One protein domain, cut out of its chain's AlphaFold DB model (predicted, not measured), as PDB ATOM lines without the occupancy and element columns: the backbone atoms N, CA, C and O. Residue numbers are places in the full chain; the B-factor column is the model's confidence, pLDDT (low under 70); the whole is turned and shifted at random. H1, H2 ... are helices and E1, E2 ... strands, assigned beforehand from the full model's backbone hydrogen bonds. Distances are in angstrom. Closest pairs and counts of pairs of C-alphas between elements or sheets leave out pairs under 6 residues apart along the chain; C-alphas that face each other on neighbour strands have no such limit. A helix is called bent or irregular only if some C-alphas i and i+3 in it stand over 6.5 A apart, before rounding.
ATOM      1  N   LEU A   4     148.626 126.214  95.364       44.83
ATOM      2  CA  LEU A   4     147.674 126.687  94.346       44.83
ATOM      3  C   LEU A   4     148.122 127.972  93.626       44.83
ATOM      4  O   LEU A   4     147.536 128.323  92.608       44.83
ATOM      5  N   PHE A   5     149.136 128.666  94.153       55.82
ATOM      6  CA  PHE A   5     149.726 129.865  93.547       55.82
ATOM      7  C   PHE A   5     151.100 129.603  92.924       55.82
ATOM      8  O   PHE A   5     151.723 130.536  92.418       55.82
ATOM      9  N   ASP A   6     151.588 128.361  92.961       76.32
ATOM     10  CA  ASP A   6     152.777 128.000  92.203       76.32
ATOM     11  C   ASP A   6     152.422 128.047  90.713       76.32
ATOM     12  O   ASP A   6     151.504 127.362  90.253       76.32
ATOM     13  N   ALA A   7     153.151 128.869  89.954       81.66
ATOM     14  CA  ALA A   7     152.968 129.014  88.513       81.66
ATOM     15  C   ALA A   7     153.107 127.672  87.768       81.66
ATOM     16  O   ALA A   7     152.611 127.528  86.650       81.66
ATOM     17  N   ASN A   8     153.731 126.676  88.404       87.88
ATOM     18  CA  ASN A   8     153.941 125.338  87.869       87.88
ATOM     19  C   ASN A   8     152.958 124.290  88.405       87.88
ATOM     20  O   ASN A   8     153.002 123.146  87.954       87.88
ATOM     21  N   ALA A   9     152.049 124.637  89.323       87.82
ATOM     22  CA  ALA A   9     151.157 123.665  89.963       87.82
ATOM     23  C   ALA A   9     150.338 122.859  88.947       87.82
ATOM     24  O   ALA A   9     150.165 121.644  89.080       87.82
ATOM     25  N   THR A  10     149.874 123.526  87.887       89.68
ATOM     26  CA  THR A  10     149.112 122.876  86.824       89.68
ATOM     27  C   THR A  10     149.937 121.804  86.117       89.68
ATOM     28  O   THR A  10     149.458 120.685  85.959       89.68
ATOM     29  N   ILE A  11     151.181 122.102  85.728       91.37
ATOM     30  CA  ILE A  11     152.018 121.162  84.968       91.37
ATOM     31  C   ILE A  11     152.675 120.095  85.855       91.37
ATOM     32  O   ILE A  11     152.823 118.957  85.417       91.37
ATOM     33  N   LEU A  12     153.030 120.424  87.099       91.42
ATOM     34  CA  LEU A  12     153.721 119.510  88.015       91.42
ATOM     35  C   LEU A  12     152.770 118.605  88.801       91.42
ATOM     36  O   LEU A  12     153.138 117.480  89.126       91.42
ATOM     37  N   HIS A  13     151.551 119.059  89.100       89.48
ATOM     38  CA  HIS A  13     150.620 118.305  89.945       89.48
ATOM     39  C   HIS A  13     149.323 117.939  89.223       89.48
ATOM     40  O   HIS A  13     148.918 116.780  89.256       89.48
ATOM     41  N   LEU A  14     148.654 118.883  88.554       90.11
ATOM     42  CA  LEU A  14     147.335 118.602  87.965       90.11
ATOM     43  C   LEU A  14     147.432 117.735  86.708       90.11
ATOM     44  O   LEU A  14     146.681 116.768  86.573       90.11
ATOM     45  N   VAL A  15     148.374 118.043  85.816       91.87
ATOM     46  CA  VAL A  15     148.601 117.299  84.570       91.87
ATOM     47  C   VAL A  15     148.946 115.828  84.852       91.87
ATOM     48  O   VAL A  15     148.205 114.967  84.372       91.87
ATOM     49  N   PRO A  16     149.956 115.493  85.682       92.86
ATOM     50  CA  PRO A  16     150.271 114.102  86.006       92.86
ATOM     51  C   PRO A  16     149.123 113.303  86.615       92.86
ATOM     52  O   PRO A  16     149.048 112.097  86.399       92.86
ATOM     53  N   ASN A  17     148.237 113.962  87.364       92.32
ATOM     54  CA  ASN A  17     147.117 113.307  88.035       92.32
ATOM     55  C   ASN A  17     145.883 113.146  87.136       92.32
ATOM     56  O   ASN A  17     145.071 112.255  87.373       92.32
ATOM     57  N   THR A  18     145.733 113.991  86.114       92.66
ATOM     58  CA  THR A  18     144.517 114.038  85.283       92.66
ATOM     59  C   THR A  18     144.710 113.385  83.913       92.66
ATOM     60  O   THR A  18     143.753 112.871  83.341       92.66
ATOM     61  N   LEU A  19     145.936 113.365  83.378       94.46
ATOM     62  CA  LEU A  19     146.237 112.724  82.093       94.46
ATOM     63  C   LEU A  19     146.101 111.189  82.064       94.46
ATOM     64  O   LEU A  19     145.727 110.681  81.002       94.46
ATOM     65  N   PRO A  20     146.411 110.424  83.131       94.06
ATOM     66  CA  PRO A  20     146.269 108.971  83.097       94.06
ATOM     67  C   PRO A  20     144.830 108.539  82.797       94.06
ATOM     68  O   PRO A  20     143.884 108.953  83.474       94.06
ATOM     69  N   GLY A  21     144.658 107.697  81.778       93.54
ATOM     70  CA  GLY A  21     143.347 107.240  81.313       93.54
ATOM     71  C   GLY A  21     142.498 108.358  80.709       93.54
ATOM     72  O   GLY A  21     141.280 108.316  80.838       93.54
ATOM     73  N   LEU A  22     143.121 109.412  80.171       96.33
ATOM     74  CA  LEU A  22     142.430 110.418  79.363       96.33
ATOM     75  C   LEU A  22     142.061 109.840  77.998       96.33
ATOM     76  O   LEU A  22     140.988 110.139  77.490       96.33
ATOM     77  N   ILE A  23     142.962 109.059  77.399       94.64
ATOM     78  CA  ILE A  23     142.742 108.435  76.095       94.64
ATOM     79  C   ILE A  23     142.075 107.083  76.310       94.64
ATOM     80  O   ILE A  23     142.502 106.286  77.144       94.64
ATOM     81  N   GLU A  24     141.034 106.835  75.531       93.04
ATOM     82  CA  GLU A  24     140.219 105.630  75.588       93.04
ATOM     83  C   GLU A  24     140.157 104.985  74.202       93.04
ATOM     84  O   GLU A  24     140.360 105.644  73.185       93.04
ATOM     85  N   SER A  25     139.819 103.699  74.149       89.65
ATOM     86  CA  SER A  25     139.445 103.023  72.909       89.65
ATOM     87  C   SER A  25     137.961 102.688  72.982       89.65
ATOM     88  O   SER A  25     137.541 101.976  73.897       89.65
ATOM     89  N   LYS A  26     137.158 103.221  72.055       89.09
ATOM     90  CA  LYS A  26     135.722 102.914  71.960       89.09
ATOM     91  C   LYS A  26     135.396 102.256  70.631       89.09
ATOM     92  O   LYS A  26     136.024 102.582  69.622       89.09
ATOM     93  N   PRO A  27     134.405 101.355  70.596       88.53
ATOM     94  CA  PRO A  27     133.884 100.842  69.341       88.53
ATOM     95  C   PRO A  27     133.432 101.983  68.423       88.53
ATOM     96  O   PRO A  27     132.710 102.886  68.854       88.53
ATOM     97  N   ILE A  28     133.806 101.923  67.141       86.81
ATOM     98  CA  ILE A  28     133.460 102.956  66.149       86.81
ATOM     99  C   ILE A  28     131.941 103.160  66.083       86.81
ATOM    100  O   ILE A  28     131.475 104.285  65.907       86.81
ATOM    101  N   TYR A  29     131.161 102.091  66.282       87.14
ATOM    102  CA  TYR A  29     129.701 102.164  66.284       87.14
ATOM    103  C   TYR A  29     129.162 103.130  67.355       87.14
ATOM    104  O   TYR A  29     128.235 103.878  67.063       87.14
ATOM    105  N   GLU A  30     129.740 103.163  68.563       86.89
ATOM    106  CA  GLU A  30     129.293 104.060  69.644       86.89
ATOM    107  C   GLU A  30     129.592 105.513  69.287       86.89
ATOM    108  O   GLU A  30     128.726 106.377  69.408       86.89
ATOM    109  N   ILE A  31     130.791 105.764  68.754       85.76
ATOM    110  CA  ILE A  31     131.234 107.096  68.328       85.76
ATOM    111  C   ILE A  31     130.320 107.637  67.220       85.76
ATOM    112  O   ILE A  31     129.885 108.792  67.254       85.76
ATOM    113  N   LEU A  32     130.000 106.793  66.236       86.18
ATOM    114  CA  LEU A  32     129.115 107.152  65.133       86.18
ATOM    115  C   LEU A  32     127.669 107.360  65.599       86.18
ATOM    116  O   LEU A  32     127.029 108.299  65.134       86.18
ATOM    117  N   LEU A  33     127.158 106.545  66.528       85.93
ATOM    118  CA  LEU A  33     125.809 106.713  67.085       85.93
ATOM    119  C   LEU A  33     125.639 108.052  67.813       85.93
ATOM    120  O   LEU A  33     124.574 108.660  67.713       85.93
ATOM    121  N   GLU A  34     126.676 108.517  68.513       84.48
ATOM    122  CA  GLU A  34     126.683 109.836  69.160       84.48
ATOM    123  C   GLU A  34     126.730 110.998  68.156       84.48
ATOM    124  O   GLU A  34     126.287 112.098  68.479       84.48
ATOM    125  N   SER A  35     127.271 110.767  66.956       82.89
ATOM    126  CA  SER A  35     127.557 111.820  65.969       82.89
ATOM    127  C   SER A  35     126.524 111.920  64.843       82.89
ATOM    128  O   SER A  35     126.432 112.951  64.180       82.89
ATOM    129  N   ILE A  36     125.788 110.841  64.572       82.35
ATOM    130  CA  ILE A  36     124.840 110.744  63.459       82.35
ATOM    131  C   ILE A  36     123.419 110.904  63.990       82.35
ATOM    132  O   ILE A  36     122.965 110.096  64.800       82.35
ATOM    133  N   ASP A  37     122.694 111.893  63.473       82.21
ATOM    134  CA  ASP A  37     121.268 112.105  63.764       82.21
ATOM    135  C   ASP A  37     120.332 111.335  62.813       82.21
ATOM    136  O   ASP A  37     119.147 111.186  63.096       82.21
ATOM    137  N   ASP A  38     120.844 110.825  61.687       83.97
ATOM    138  CA  ASP A  38     120.041 110.120  60.683       83.97
ATOM    139  C   ASP A  38     119.656 108.694  61.126       83.97
ATOM    140  O   ASP A  38     120.496 107.798  61.248       83.97
ATOM    141  N   ASP A  39     118.356 108.461  61.318       83.34
ATOM    142  CA  ASP A  39     117.809 107.174  61.772       83.34
ATOM    143  C   ASP A  39     118.072 106.009  60.802       83.34
ATOM    144  O   ASP A  39     118.148 104.850  61.228       83.34
ATOM    145  N   SER A  40     118.197 106.274  59.495       82.78
ATOM    146  CA  SER A  40     118.488 105.232  58.504       82.78
ATOM    147  C   SER A  40     119.929 104.747  58.646       82.78
ATOM    148  O   SER A  40     120.174 103.540  58.693       82.78
ATOM    149  N   MET A  41     120.876 105.673  58.788       79.48
ATOM    150  CA  MET A  41     122.273 105.360  59.069       79.48
ATOM    151  C   MET A  41     122.423 104.675  60.425       79.48
ATOM    152  O   MET A  41     123.104 103.657  60.503       79.48
ATOM    153  N   ARG A  42     121.725 105.134  61.474       82.71
ATOM    154  CA  ARG A  42     121.739 104.469  62.793       82.71
ATOM    155  C   ARG A  42     121.347 102.995  62.719       82.71
ATOM    156  O   ARG A  42     121.957 102.175  63.400       82.71
ATOM    157  N   LYS A  43     120.378 102.636  61.870       83.43
ATOM    158  CA  LYS A  43     120.018 101.226  61.631       83.43
ATOM    159  C   LYS A  43     121.138 100.449  60.946       83.43
ATOM    160  O   LYS A  43     121.381  99.317  61.337       83.43
ATOM    161  N   GLN A  44     121.833 101.049  59.980       81.71
ATOM    162  CA  GLN A  44     122.992 100.420  59.334       81.71
ATOM    163  C   GLN A  44     124.151 100.205  60.316       81.71
ATOM    164  O   GLN A  44     124.856  99.206  60.212       81.71
ATOM    165  N   LEU A  45     124.322 101.095  61.303       81.82
ATOM    166  CA  LEU A  45     125.354 100.940  62.332       81.82
ATOM    167  C   LEU A  45     125.139  99.703  63.223       81.82
ATOM    168  O   LEU A  45     126.102  99.212  63.807       81.82
ATOM    169  N   LEU A  46     123.907  99.187  63.338       79.69
ATOM    170  CA  LEU A  46     123.605  98.012  64.170       79.69
ATOM    171  C   LEU A  46     124.277  96.730  63.661       79.69
ATOM    172  O   LEU A  46     124.548  95.841  64.469       79.69
ATOM    173  N   ASP A  47     124.562  96.669  62.360       81.52
ATOM    174  CA  ASP A  47     125.180  95.522  61.690       81.52
ATOM    175  C   ASP A  47     126.716  95.637  61.602       81.52
ATOM    176  O   ASP A  47     127.374  94.759  61.041       81.52
ATOM    177  N   ILE A  48     127.308  96.709  62.146       82.08
ATOM    178  CA  ILE A  48     128.761  96.914  62.135       82.08
ATOM    179  C   ILE A  48     129.450  95.982  63.132       82.08
ATOM    180  O   ILE A  48     128.985  95.759  64.254       82.08
ATOM    181  N   ASP A  49     130.626  95.500  62.733       81.67
ATOM    182  CA  ASP A  49     131.543  94.789  63.612       81.67
ATOM    183  C   ASP A  49     131.967  95.663  64.806       81.67
ATOM    184  O   ASP A  49     132.714  96.634  64.678       81.67
ATOM    185  N   ARG A  50     131.500  95.283  65.999       82.36
ATOM    186  CA  ARG A  50     131.782  95.983  67.259       82.36
ATOM    187  C   ARG A  50     133.222  95.809  67.745       82.36
ATOM    188  O   ARG A  50     133.597  96.464  68.713       82.36
ATOM    189  N   SER A  51     134.006  94.934  67.113       85.61
ATOM    190  CA  SER A  51     135.434  94.788  67.400       85.61
ATOM    191  C   SER A  51     136.278  95.915  66.800       85.61
ATOM    192  O   SER A  51     137.390  96.149  67.268       85.61
ATOM    193  N   LEU A  52     135.747  96.648  65.813       83.74
ATOM    194  CA  LEU A  52     136.407  97.824  65.259       83.74
ATOM    195  C   LEU A  52     136.338  98.968  66.268       83.74
ATOM    196  O   LEU A  52     135.274  99.552  66.496       83.74
ATOM    197  N   THR A  53     137.480  99.296  66.859       86.23
ATOM    198  CA  THR A  53     137.617 100.400  67.803       86.23
ATOM    199  C   THR A  53     138.406 101.559  67.209       86.23
ATOM    200  O   THR A  53     139.124 101.430  66.217       86.23
ATOM    201  N   GLU A  54     138.245 102.723  67.819       86.32
ATOM    202  CA  GLU A  54     138.988 103.936  67.511       86.32
ATOM    203  C   GLU A  54     139.385 104.624  68.818       86.32
ATOM    204  O   GLU A  54     138.723 104.461  69.852       86.32
ATOM    205  N   LEU A  55     140.476 105.388  68.772       88.44
ATOM    206  CA  LEU A  55     140.868 106.220  69.901       88.44
ATOM    207  C   LEU A  55     139.863 107.356  70.104       88.44
ATOM    208  O   LEU A  55     139.419 108.020  69.170       88.44
ATOM    209  N   THR A  56     139.545 107.608  71.360       90.30
ATOM    210  CA  THR A  56     138.708 108.704  71.840       90.30
ATOM    211  C   THR A  56     139.285 109.210  73.159       90.30
ATOM    212  O   THR A  56     140.406 108.857  73.530       90.30
ATOM    213  N   PHE A  57     138.552 110.058  73.864       93.21
ATOM    214  CA  PHE A  57     138.978 110.584  75.148       93.21
ATOM    215  C   PHE A  57     137.822 110.689  76.143       93.21
ATOM    216  O   PHE A  57     136.658 110.859  75.769       93.21
ATOM    217  N   ASP A  58     138.174 110.618  77.422       94.62
ATOM    218  CA  ASP A  58     137.288 110.879  78.550       94.62
ATOM    219  C   ASP A  58     136.835 112.350  78.508       94.62
ATOM    220  O   ASP A  58     137.636 113.283  78.659       94.62
ATOM    221  N   LYS A  59     135.536 112.563  78.262       92.89
ATOM    222  CA  LYS A  59     134.942 113.900  78.115       92.89
ATOM    223  C   LYS A  59     135.011 114.698  79.420       92.89
ATOM    224  O   LYS A  59     135.240 115.904  79.359       92.89
ATOM    225  N   ASP A  60     134.871 114.055  80.578       93.70
ATOM    226  CA  ASP A  60     134.883 114.736  81.875       93.70
ATOM    227  C   ASP A  60     136.295 115.234  82.201       93.70
ATOM    228  O   ASP A  60     136.488 116.408  82.544       93.70
ATOM    229  N   LYS A  61     137.315 114.392  81.993       95.10
ATOM    230  CA  LYS A  61     138.724 114.803  82.127       95.10
ATOM    231  C   LYS A  61     139.100 115.879  81.116       95.10
ATOM    232  O   LYS A  61     139.786 116.836  81.479       95.10
ATOM    233  N   ALA A  62     138.641 115.759  79.870       94.93
ATOM    234  CA  ALA A  62     138.903 116.757  78.839       94.93
ATOM    235  C   ALA A  62     138.302 118.124  79.197       94.93
ATOM    236  O   ALA A  62     138.954 119.147  78.978       94.93
ATOM    237  N   VAL A  63     137.108 118.167  79.796       94.52
ATOM    238  CA  VAL A  63     136.504 119.413  80.296       94.52
ATOM    239  C   VAL A  63     137.368 120.033  81.394       94.52
ATOM    240  O   VAL A  63     137.707 121.213  81.297       94.52
ATOM    241  N   VAL A  64     137.787 119.249  82.394       93.37
ATOM    242  CA  VAL A  64     138.651 119.734  83.487       93.37
ATOM    243  C   VAL A  64     139.978 120.276  82.948       93.37
ATOM    244  O   VAL A  64     140.385 121.385  83.291       93.37
ATOM    245  N   LEU A  65     140.639 119.536  82.059       94.64
ATOM    246  CA  LEU A  65     141.910 119.951  81.461       94.64
ATOM    247  C   LEU A  65     141.754 121.186  80.570       94.64
ATOM    248  O   LEU A  65     142.607 122.071  80.610       94.64
ATOM    249  N   THR A  66     140.649 121.304  79.833       94.78
ATOM    250  CA  THR A  66     140.334 122.510  79.052       94.78
ATOM    251  C   THR A  66     140.132 123.721  79.961       94.78
ATOM    252  O   THR A  66     140.608 124.805  79.638       94.78
ATOM    253  N   MET A  67     139.482 123.561  81.117       91.87
ATOM    254  CA  MET A  67     139.327 124.655  82.085       91.87
ATOM    255  C   MET A  67     140.668 125.112  82.680       91.87
ATOM    256  O   MET A  67     140.835 126.299  82.947       91.87
ATOM    257  N   LEU A  68     141.620 124.194  82.876       91.06
ATOM    258  CA  LEU A  68     142.914 124.480  83.512       91.06
ATOM    259  C   LEU A  68     143.987 124.990  82.539       91.06
ATOM    260  O   LEU A  68     144.807 125.826  82.910       91.06
ATOM    261  N   LEU A  69     144.012 124.463  81.315       92.71
ATOM    262  CA  LEU A  69     145.068 124.703  80.321       92.71
ATOM    263  C   LEU A  69     144.567 125.468  79.089       92.71
ATOM    264  O   LEU A  69     145.365 125.879  78.242       92.71
ATOM    265  N   GLY A  70     143.253 125.658  78.972       93.02
ATOM    266  CA  GLY A  70     142.633 126.413  77.894       93.02
ATOM    267  C   GLY A  70     142.934 125.831  76.505       93.02
ATOM    268  O   GLY A  70     143.023 124.609  76.340       93.02
ATOM    269  N   PRO A  71     143.132 126.705  75.499       94.30
ATOM    270  CA  PRO A  71     143.397 126.294  74.122       94.30
ATOM    271  C   PRO A  71     144.631 125.400  73.953       94.30
ATOM    272  O   PRO A  71     144.674 124.593  73.027       94.30
ATOM    273  N   LYS A  72     145.626 125.498  74.851       94.28
ATOM    274  CA  LYS A  72     146.834 124.660  74.782       94.28
ATOM    275  C   LYS A  72     146.475 123.179  74.848       94.28
ATOM    276  O   LYS A  72     147.022 122.381  74.093       94.28
ATOM    277  N   PHE A  73     145.533 122.823  75.723       96.15
ATOM    278  CA  PHE A  73     145.077 121.446  75.868       96.15
ATOM    279  C   PHE A  73     144.204 120.997  74.698       96.15
ATOM    280  O   PHE A  73     144.425 119.909  74.177       96.15
ATOM    281  N   THR A  74     143.255 121.815  74.238       94.77
ATOM    282  CA  THR A  74     142.403 121.422  73.103       94.77
ATOM    283  C   THR A  74     143.221 121.221  71.829       94.77
ATOM    284  O   THR A  74     142.969 120.280  71.084       94.77
ATOM    285  N   ASN A  75     144.248 122.050  71.617       94.32
ATOM    286  CA  ASN A  75     145.184 121.895  70.505       94.32
ATOM    287  C   ASN A  75     146.071 120.657  70.686       94.32
ATOM    288  O   ASN A  75     146.298 119.927  69.729       94.32
ATOM    289  N   ALA A  76     146.539 120.383  71.908       94.86
ATOM    290  CA  ALA A  76     147.284 119.162  72.210       94.86
ATOM    291  C   ALA A  76     146.457 117.908  71.910       94.86
ATOM    292  O   ALA A  76     146.961 116.958  71.317       94.86
ATOM    293  N   LEU A  77     145.177 117.918  72.282       93.65
ATOM    294  CA  LEU A  77     144.253 116.830  71.998       93.65
ATOM    295  C   LEU A  77     144.026 116.680  70.488       93.65
ATOM    296  O   LEU A  77     144.109 115.566  69.981       93.65
ATOM    297  N   ASP A  78     143.835 117.781  69.753       90.88
ATOM    298  CA  ASP A  78     143.760 117.758  68.284       90.88
ATOM    299  C   ASP A  78     145.031 117.152  67.669       90.88
ATOM    300  O   ASP A  78     144.928 116.304  66.789       90.88
ATOM    301  N   ILE A  79     146.221 117.478  68.187       91.72
ATOM    302  CA  ILE A  79     147.491 116.869  67.759       91.72
ATOM    303  C   ILE A  79     147.496 115.357  68.021       91.72
ATOM    304  O   ILE A  79     147.805 114.591  67.110       91.72
ATOM    305  N   VAL A  80     147.132 114.901  69.226       90.85
ATOM    306  CA  VAL A  80     147.102 113.461  69.559       90.85
ATOM    307  C   VAL A  80     146.161 112.683  68.635       90.85
ATOM    308  O   VAL A  80     146.471 111.559  68.235       90.85
ATOM    309  N   MET A  81     145.024 113.275  68.267       87.62
ATOM    310  CA  MET A  81     144.036 112.614  67.412       87.62
ATOM    311  C   MET A  81     144.371 112.744  65.922       87.62
ATOM    312  O   MET A  81     144.130 111.816  65.156       87.62
ATOM    313  N   ASN A  82     144.957 113.856  65.489       85.94
ATOM    314  CA  ASN A  82     145.057 114.228  64.076       85.94
ATOM    315  C   ASN A  82     146.501 114.456  63.608       85.94
ATOM    316  O   ASN A  82     146.724 115.152  62.622       85.94
ATOM    317  N   SER A  83     147.503 113.889  64.285       85.00
ATOM    318  CA  SER A  83     148.902 113.939  63.839       85.00
ATOM    319  C   SER A  83     149.575 112.572  63.857       85.00
ATOM    320  O   SER A  83     149.261 111.695  64.660       85.00
ATOM    321  N   GLU A  84     150.541 112.410  62.961       83.65
ATOM    322  CA  GLU A  84     151.516 111.328  62.977       83.65
ATOM    323  C   GLU A  84     152.722 111.778  63.813       83.65
ATOM    324  O   GLU A  84     153.320 112.822  63.537       83.65
ATOM    325  N   ILE A  85     153.071 111.009  64.846       84.85
ATOM    326  CA  ILE A  85     154.164 111.326  65.771       84.85
ATOM    327  C   ILE A  85     155.207 110.225  65.662       84.85
ATOM    328  O   ILE A  85     154.917 109.055  65.904       84.85
ATOM    329  N   THR A  86     156.417 110.602  65.262       84.33
ATOM    330  CA  THR A  86     157.513 109.671  64.956       84.33
ATOM    331  C   THR A  86     158.806 110.124  65.622       84.33
ATOM    332  O   THR A  86     158.961 111.304  65.922       84.33
ATOM    333  N   GLY A  87     159.747 109.202  65.830       84.01
ATOM    334  CA  GLY A  87     161.053 109.495  66.429       84.01
ATOM    335  C   GLY A  87     161.193 109.014  67.873       84.01
ATOM    336  O   GLY A  87     160.287 108.398  68.435       84.01
ATOM    337  N   ASP A  88     162.364 109.271  68.453       83.43
ATOM    338  CA  ASP A  88     162.645 109.018  69.866       83.43
ATOM    339  C   ASP A  88     162.256 110.225  70.726       83.43
ATOM    340  O   ASP A  88     161.998 111.310  70.219       83.43
ATOM    341  N   LEU A  89     162.223 110.047  72.048       83.13
ATOM    342  CA  LEU A  89     161.811 111.097  72.981       83.13
ATOM    343  C   LEU A  89     162.695 112.363  72.912       83.13
ATOM    344  O   LEU A  89     162.219 113.457  73.217       83.13
ATOM    345  N   SER A  90     163.955 112.215  72.496       85.93
ATOM    346  CA  SER A  90     164.902 113.319  72.301       85.93
ATOM    347  C   SER A  90     164.740 114.051  70.966       85.93
ATOM    348  O   SER A  90     165.302 115.127  70.790       85.93
ATOM    349  N   ASN A  91     163.999 113.487  70.012       87.31
ATOM    350  CA  ASN A  91     163.826 114.036  68.674       87.31
ATOM    351  C   ASN A  91     162.519 113.536  68.040       87.31
ATOM    352  O   ASN A  91     162.512 112.817  67.032       87.31
ATOM    353  N   LEU A  92     161.393 113.920  68.641       88.29
ATOM    354  CA  LEU A  92     160.075 113.620  68.094       88.29
ATOM    355  C   LEU A  92     159.743 114.604  66.975       88.29
ATOM    356  O   LEU A  92     159.984 115.806  67.077       88.29
ATOM    357  N   THR A  93     159.131 114.081  65.921       89.05
ATOM    358  CA  THR A  93     158.577 114.843  64.805       89.05
ATOM    359  C   THR A  93     157.071 114.643  64.776       89.05
ATOM    360  O   THR A  93     156.593 113.514  64.646       89.05
ATOM    361  N   ILE A  94     156.332 115.743  64.876       89.07
ATOM    362  CA  ILE A  94     154.870 115.781  64.847       89.07
ATOM    363  C   ILE A  94     154.447 116.328  63.489       89.07
ATOM    364  O   ILE A  94     154.732 117.480  63.164       89.07
ATOM    365  N   THR A  95     153.779 115.502  62.688       85.56
ATOM    366  CA  THR A  95     153.286 115.883  61.361       85.56
ATOM    367  C   THR A  95     151.762 115.834  61.345       85.56
ATOM    368  O   THR A  95     151.205 114.745  61.498       85.56
ATOM    369  N   PRO A  96     151.073 116.967  61.136       81.26
ATOM    370  CA  PRO A  96     149.624 116.973  60.994       81.26
ATOM    371  C   PRO A  96     149.164 116.042  59.869       81.26
ATOM    372  O   PRO A  96     149.750 115.997  58.782       81.26
ATOM    373  N   VAL A  97     148.106 115.287  60.133       77.56
ATOM    374  CA  VAL A  97     147.412 114.458  59.147       77.56
ATOM    375  C   VAL A  97     145.964 114.917  59.031       77.56
ATOM    376  O   VAL A  97     145.478 115.699  59.843       77.56
ATOM    377  N   ALA A  98     145.271 114.461  57.985       65.80
ATOM    378  CA  ALA A  98     143.853 114.755  57.821       65.80
ATOM    379  C   ALA A  98     143.078 114.396  59.097       65.80
ATOM    380  O   ALA A  98     143.304 113.339  59.695       65.80
ATOM    381  N   LYS A  99     142.167 115.288  59.499       66.18
ATOM    382  CA  LYS A  99     141.371 115.111  60.711       66.18
ATOM    383  C   LYS A  99     140.560 113.822  60.649       66.18
ATOM    384  O   LYS A  99     139.926 113.524  59.639       66.18
ATOM    385  N   ARG A 100     140.551 113.081  61.758       68.67
ATOM    386  CA  ARG A 100     139.629 111.967  61.979       68.67
ATOM    387  C   ARG A 100     138.230 112.549  62.140       68.67
ATOM    388  O   ARG A 100     137.906 113.126  63.174       68.67
ATOM    389  N   ASP A 101     137.418 112.433  61.102       73.47
ATOM    390  CA  ASP A 101     136.043 112.915  61.080       73.47
ATOM    391  C   ASP A 101     135.035 111.769  60.875       73.47
ATOM    392  O   ASP A 101     135.392 110.600  60.703       73.47
ATOM    393  N   VAL A 102     133.741 112.091  60.940       77.03
ATOM    394  CA  VAL A 102     132.662 111.114  60.726       77.03
ATOM    395  C   VAL A 102     132.785 110.417  59.359       77.03
ATOM    396  O   VAL A 102     132.698 109.188  59.333       77.03
ATOM    397  N   PRO A 103     133.043 111.121  58.235       77.28
ATOM    398  CA  PRO A 103     133.370 110.484  56.958       77.28
ATOM    399  C   PRO A 103     134.502 109.451  57.041       77.28
ATOM    400  O   PRO A 103     134.351 108.342  56.517       77.28
ATOM    401  N   HIS A 104     135.599 109.764  57.732       76.65
ATOM    402  CA  HIS A 104     136.709 108.836  57.938       76.65
ATOM    403  C   HIS A 104     136.258 107.573  58.682       76.65
ATOM    404  O   HIS A 104     136.527 106.457  58.227       76.65
ATOM    405  N   LEU A 105     135.509 107.722  59.774       79.38
ATOM    406  CA  LEU A 105     134.987 106.586  60.539       79.38
ATOM    407  C   LEU A 105     133.993 105.744  59.731       79.38
ATOM    408  O   LEU A 105     134.075 104.517  59.751       79.38
ATOM    409  N   LEU A 106     133.110 106.383  58.958       80.31
ATOM    410  CA  LEU A 106     132.187 105.705  58.043       80.31
ATOM    411  C   LEU A 106     132.926 104.910  56.962       80.31
ATOM    412  O   LEU A 106     132.485 103.821  56.588       80.31
ATOM    413  N   SER A 107     134.055 105.425  56.470       79.02
ATOM    414  CA  SER A 107     134.900 104.704  55.513       79.02
ATOM    415  C   SER A 107     135.557 103.467  56.141       79.02
ATOM    416  O   SER A 107     135.581 102.411  55.508       79.02
ATOM    417  N   LYS A 108     135.998 103.547  57.409       78.02
ATOM    418  CA  LYS A 108     136.581 102.412  58.152       78.02
ATOM    419  C   LYS A 108     135.597 101.257  58.336       78.02
ATOM    420  O   LYS A 108     136.007 100.102  58.294       78.02
ATOM    421  N   VAL A 109     134.311 101.562  58.501       79.67
ATOM    422  CA  VAL A 109     133.238 100.559  58.642       79.67
ATOM    423  C   VAL A 109     132.580 100.182  57.307       79.67
ATOM    424  O   VAL A 109     131.604  99.439  57.287       79.67
ATOM    425  N   GLY A 110     133.093 100.685  56.177       77.41
ATOM    426  CA  GLY A 110     132.616 100.341  54.833       77.41
ATOM    427  C   GLY A 110     131.280 100.973  54.419       77.41
ATOM    428  O   GLY A 110     130.707 100.562  53.409       77.41
ATOM    429  N   LEU A 111     130.779 101.969  55.159       75.15
ATOM    430  CA  LEU A 111     129.504 102.648  54.885       75.15
ATOM    431  C   LEU A 111     129.634 103.894  53.998       75.15
ATOM    432  O   LEU A 111     128.632 104.365  53.466       75.15
ATOM    433  N   SER A 112     130.848 104.406  53.789       69.60
ATOM    434  CA  SER A 112     131.117 105.449  52.795       69.60
ATOM    435  C   SER A 112     132.010 104.912  51.679       69.60
ATOM    436  O   SER A 112     133.077 104.354  51.935       69.60
ATOM    437  N   LYS A 113     131.555 105.073  50.429       56.90
ATOM    438  CA  LYS A 113     132.294 104.712  49.206       56.90
ATOM    439  C   LYS A 113     133.076 105.877  48.608       56.90
ATOM    440  O   LYS A 113     133.754 105.670  47.600       56.90
ATOM    441  N   ASP A 114     133.017 107.062  49.218       52.25
ATOM    442  CA  ASP A 114     133.867 108.183  48.833       52.25
ATOM    443  C   ASP A 114     135.284 107.907  49.323       52.25
ATOM    444  O   ASP A 114     135.717 108.310  50.394       52.25
ATOM    445  N   SER A 115     135.944 107.092  48.506       45.64
ATOM    446  CA  SER A 115     137.365 107.003  48.254       45.64
ATOM    447  C   SER A 115     138.280 107.296  49.444       45.64
ATOM    448  O   SER A 115     138.522 108.442  49.802       45.64
ATOM    449  N   LEU A 116     139.012 106.255  49.845       41.17
ATOM    450  CA  LEU A 116     140.388 106.282  50.379       41.17
ATOM    451  C   LEU A 116     141.388 107.151  49.557       41.17
ATOM    452  O   LEU A 116     142.603 107.035  49.714       41.17
ATOM    453  N   GLN A 117     140.916 107.992  48.632       36.85
ATOM    454  CA  GLN A 117     141.713 108.868  47.797       36.85
ATOM    455  C   GLN A 117     142.016 110.139  48.577       36.85
ATOM    456  O   GLN A 117     141.202 111.049  48.681       36.85
ATOM    457  N   LEU A 118     143.259 110.152  49.050       37.76
ATOM    458  CA  LEU A 118     143.947 111.220  49.752       37.76
ATOM    459  C   LEU A 118     143.592 111.270  51.241       37.76
ATOM    460  O   LEU A 118     142.859 112.135  51.708       37.76
ATOM    461  N   LEU A 119     144.330 110.466  52.017       41.39
ATOM    462  CA  LEU A 119     145.102 111.040  53.125       41.39
ATOM    463  C   LEU A 119     145.877 112.249  52.565       41.39
ATOM    464  O   LEU A 119     147.065 112.170  52.255       41.39
ATOM    465  N   ASN A 120     145.180 113.361  52.334       42.69
ATOM    466  CA  ASN A 120     145.805 114.644  52.125       42.69
ATOM    467  C   ASN A 120     146.437 114.932  53.474       42.69
ATOM    468  O   ASN A 120     145.758 115.354  54.404       42.69
ATOM    469  N   ARG A 121     147.730 114.619  53.596       50.09
ATOM    470  CA  ARG A 121     148.581 115.210  54.621       50.09
ATOM    471  C   ARG A 121     148.304 116.704  54.516       50.09
ATOM    472  O   ARG A 121     148.677 117.320  53.510       50.09
ATOM    473  N   GLU A 122     147.552 117.262  55.462       51.38
ATOM    474  CA  GLU A 122     147.478 118.708  55.557       51.38
ATOM    475  C   GLU A 122     148.931 119.156  55.651       51.38
ATOM    476  O   GLU A 122     149.707 118.614  56.440       51.38
ATOM    477  N   ARG A 123     149.348 120.061  54.761       54.33
ATOM    478  CA  ARG A 123     150.720 120.582  54.743       54.33
ATOM    479  C   ARG A 123     150.921 121.542  55.918       54.33
ATOM    480  O   ARG A 123     151.328 122.684  55.723       54.33
ATOM    481  N   GLY A 124     150.595 121.096  57.127       65.66
ATOM    482  CA  GLY A 124     151.141 121.675  58.332       65.66
ATOM    483  C   GLY A 124     152.651 121.476  58.309       65.66
ATOM    484  O   GLY A 124     153.159 120.465  57.815       65.66
ATOM    485  N   LEU A 125     153.374 122.481  58.784       78.21
ATOM    486  CA  LEU A 125     154.801 122.336  59.018       78.21
ATOM    487  C   LEU A 125     154.980 121.302  60.127       78.21
ATOM    488  O   LEU A 125     154.269 121.346  61.128       78.21
ATOM    489  N   HIS A 180     152.242 121.047  71.735       95.26
ATOM    490  CA  HIS A 180     153.055 119.899  71.313       95.26
ATOM    491  C   HIS A 180     153.671 119.140  72.498       95.26
ATOM    492  O   HIS A 180     153.577 117.918  72.553       95.26
ATOM    493  N   ILE A 181     154.232 119.851  73.485       95.07
ATOM    494  CA  ILE A 181     154.737 119.231  74.722       95.07
ATOM    495  C   ILE A 181     153.589 118.533  75.457       95.07
ATOM    496  O   ILE A 181     153.725 117.379  75.856       95.07
ATOM    497  N   LEU A 182     152.430 119.191  75.580       95.76
ATOM    498  CA  LEU A 182     151.240 118.574  76.173       95.76
ATOM    499  C   LEU A 182     150.788 117.329  75.403       95.76
ATOM    500  O   LEU A 182     150.441 116.338  76.038       95.76
ATOM    501  N   ALA A 183     150.822 117.340  74.069       94.58
ATOM    502  CA  ALA A 183     150.465 116.184  73.250       94.58
ATOM    503  C   ALA A 183     151.391 114.994  73.537       94.58
ATOM    504  O   ALA A 183     150.919 113.877  73.752       94.58
ATOM    505  N   VAL A 184     152.702 115.236  73.639       93.30
ATOM    506  CA  VAL A 184     153.665 114.189  74.002       93.30
ATOM    507  C   VAL A 184     153.409 113.657  75.413       93.30
ATOM    508  O   VAL A 184     153.442 112.443  75.620       93.30
ATOM    509  N   LEU A 185     153.089 114.526  76.379       94.06
ATOM    510  CA  LEU A 185     152.713 114.093  77.728       94.06
ATOM    511  C   LEU A 185     151.434 113.247  77.715       94.06
ATOM    512  O   LEU A 185     151.419 112.185  78.333       94.06
ATOM    513  N   ILE A 186     150.388 113.663  76.991       94.29
ATOM    514  CA  ILE A 186     149.140 112.893  76.842       94.29
ATOM    515  C   ILE A 186     149.455 111.479  76.350       94.29
ATOM    516  O   ILE A 186     148.988 110.508  76.947       94.29
ATOM    517  N   ILE A 187     150.286 111.352  75.314       91.68
ATOM    518  CA  ILE A 187     150.660 110.050  74.752       91.68
ATOM    519  C   ILE A 187     151.470 109.241  75.758       91.68
ATOM    520  O   ILE A 187     151.184 108.068  75.965       91.68
ATOM    521  N   LYS A 188     152.445 109.849  76.438       90.61
ATOM    522  CA  LYS A 188     153.272 109.157  77.436       90.61
ATOM    523  C   LYS A 188     152.468 108.622  78.618       90.61
ATOM    524  O   LYS A 188     152.671 107.476  79.007       90.61
ATOM    525  N   TYR A 189     151.547 109.413  79.162       92.50
ATOM    526  CA  TYR A 189     150.672 108.980  80.258       92.50
ATOM    527  C   TYR A 189     149.629 107.941  79.825       92.50
ATOM    528  O   TYR A 189     149.078 107.238  80.671       92.50
ATOM    529  N   ASN A 190     149.377 107.815  78.522       91.47
ATOM    530  CA  ASN A 190     148.442 106.854  77.945       91.47
ATOM    531  C   ASN A 190     149.145 105.890  76.976       91.47
ATOM    532  O   ASN A 190     148.518 105.399  76.047       91.47
ATOM    533  N   SER A 191     150.436 105.605  77.185       88.16
ATOM    534  CA  SER A 191     151.277 104.890  76.210       88.16
ATOM    535  C   SER A 191     150.728 103.520  75.820       88.16
ATOM    536  O   SER A 191     150.835 103.125  74.672       88.16
ATOM    537  N   HIS A 192     150.058 102.836  76.747       87.07
ATOM    538  CA  HIS A 192     149.380 101.560  76.522       87.07
ATOM    539  C   HIS A 192     148.249 101.604  75.474       87.07
ATOM    540  O   HIS A 192     147.833 100.551  75.003       87.07
ATOM    541  N   MET A 193     147.742 102.792  75.123       85.76
ATOM    542  CA  MET A 193     146.726 102.994  74.079       85.76
ATOM    543  C   MET A 193     147.335 103.225  72.694       85.76
ATOM    544  O   MET A 193     146.619 103.193  71.695       85.76
ATOM    545  N   PHE A 194     148.640 103.480  72.621       79.97
ATOM    546  CA  PHE A 194     149.337 103.758  71.376       79.97
ATOM    547  C   PHE A 194     150.277 102.599  71.063       79.97
ATOM    548  O   PHE A 194     151.075 102.190  71.896       79.97
TER     549      PHE A 194
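What this domain is: This is residues 4 to 125 and 180 to 194 of the 201 residues of an uncharacterized protein of Candida albicans (strain SC5314 / ATCC MYA-2876) (UniProt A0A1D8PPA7). A two-stranded ribbon, E1 and E2, joins two groups of helices in an elongated body: H1 side by side with H4 towards one end, and towards the other H2, H3 and H6, whose centres make a triangle, with H3 and H6 each packing on H2. In the same half as H1 and H4, H5 and H7 cross, and a second ribbon, E3 and E4, packs at the end of H5. The printed part has 137 residues, with seven named helices and four named strands in the order H1 E1 H2 H3 E2 H4 H5 E3 E4 H6 H7; the class is mixed, and both two-stranded sheets are antiparallel. It is only just compact, close to loose, with a radius of gyration of the C-alphas of 17.0 A and spans of 53 by 31 by 25 A.

Where its parts are: Find C-alpha 23 at (142.742, 108.435, 76.095); there E1, residues 23 to 27, begins its 13.5 A. Its partner E2 is residues 53 to 57, 12.6 A. Between them come H2, residues 28 to 35, and H3, residues 39 to 45. H4 is residues 59 to 69, 15.0 A, and H5, residues 71 to 82, 15.8 A. E3 is residues 83 to 86 and E4 residues 92 to 96, 13.1 A. H6 is residues 102 to 108. H1, residues 9 to 18, begins at C-alpha 9 (151.157, 123.665, 89.963); it is irregular, but only just: C-alphas 12 and 15 are 6.6 A apart. H7, residues 180 to 189, 14.3 A, ends at C-alpha 189 (150.672, 108.980, 80.258).

How they stand to each other: Look first at E1 and E2, antiparallel at 142 degrees, where N 24 and O 56 are 2.9 A apart, within hydrogen-bond range. H2 and H3, a helical hairpin, touch at Tyr 29 and Leu 45, their closest C-alphas, 6.0 A apart. H2 touches H6 at a shallow tilt of 18 degrees, opposite ways, closest at the C-alphas of Ile 28 and Leu 105, 6.9 A. H1 touches H4 at a shallow tilt of 7 degrees, opposite ways; C-alphas of Thr 18 and Lys 61 come closest, 6.6 A. H4 and H5 only just touch, only at the corner, with 3 pairs of C-alphas within 8 A, by residues 73 to 74 of H5 alone; Thr 66 and Phe 73 have the closest C-alphas, 5.8 A. H5 touches H7 at a steep tilt of 65 degrees, the same way; the closest C-alphas, of Ala 76 and Ala 183, are 4.5 A apart. In the hairpin E3 and E4, N 84 and O 95 are 2.8 A apart. H3 and H6 are apart. In H2, H3, H4, H5, H6 and H7 every O i to N i+4 pair is within hydrogen-bond range; in H1, 4 of 6 are.

The domain as a whole: The C-alphas of Phe 5 and Lys 113 are the two farthest apart, 53.9 A. Residues 126 to 179 are not printed, and C-alphas 125 and 180 are 12.7 A apart across this cut. Of the links printed whole, H3 to E2 is short and the others are tight; residues 109 to 125 hold no named element. The mean pLDDT of the printed part is 83.0; it is under 70 at residues 4 to 5, 98 to 100 and 112 to 124.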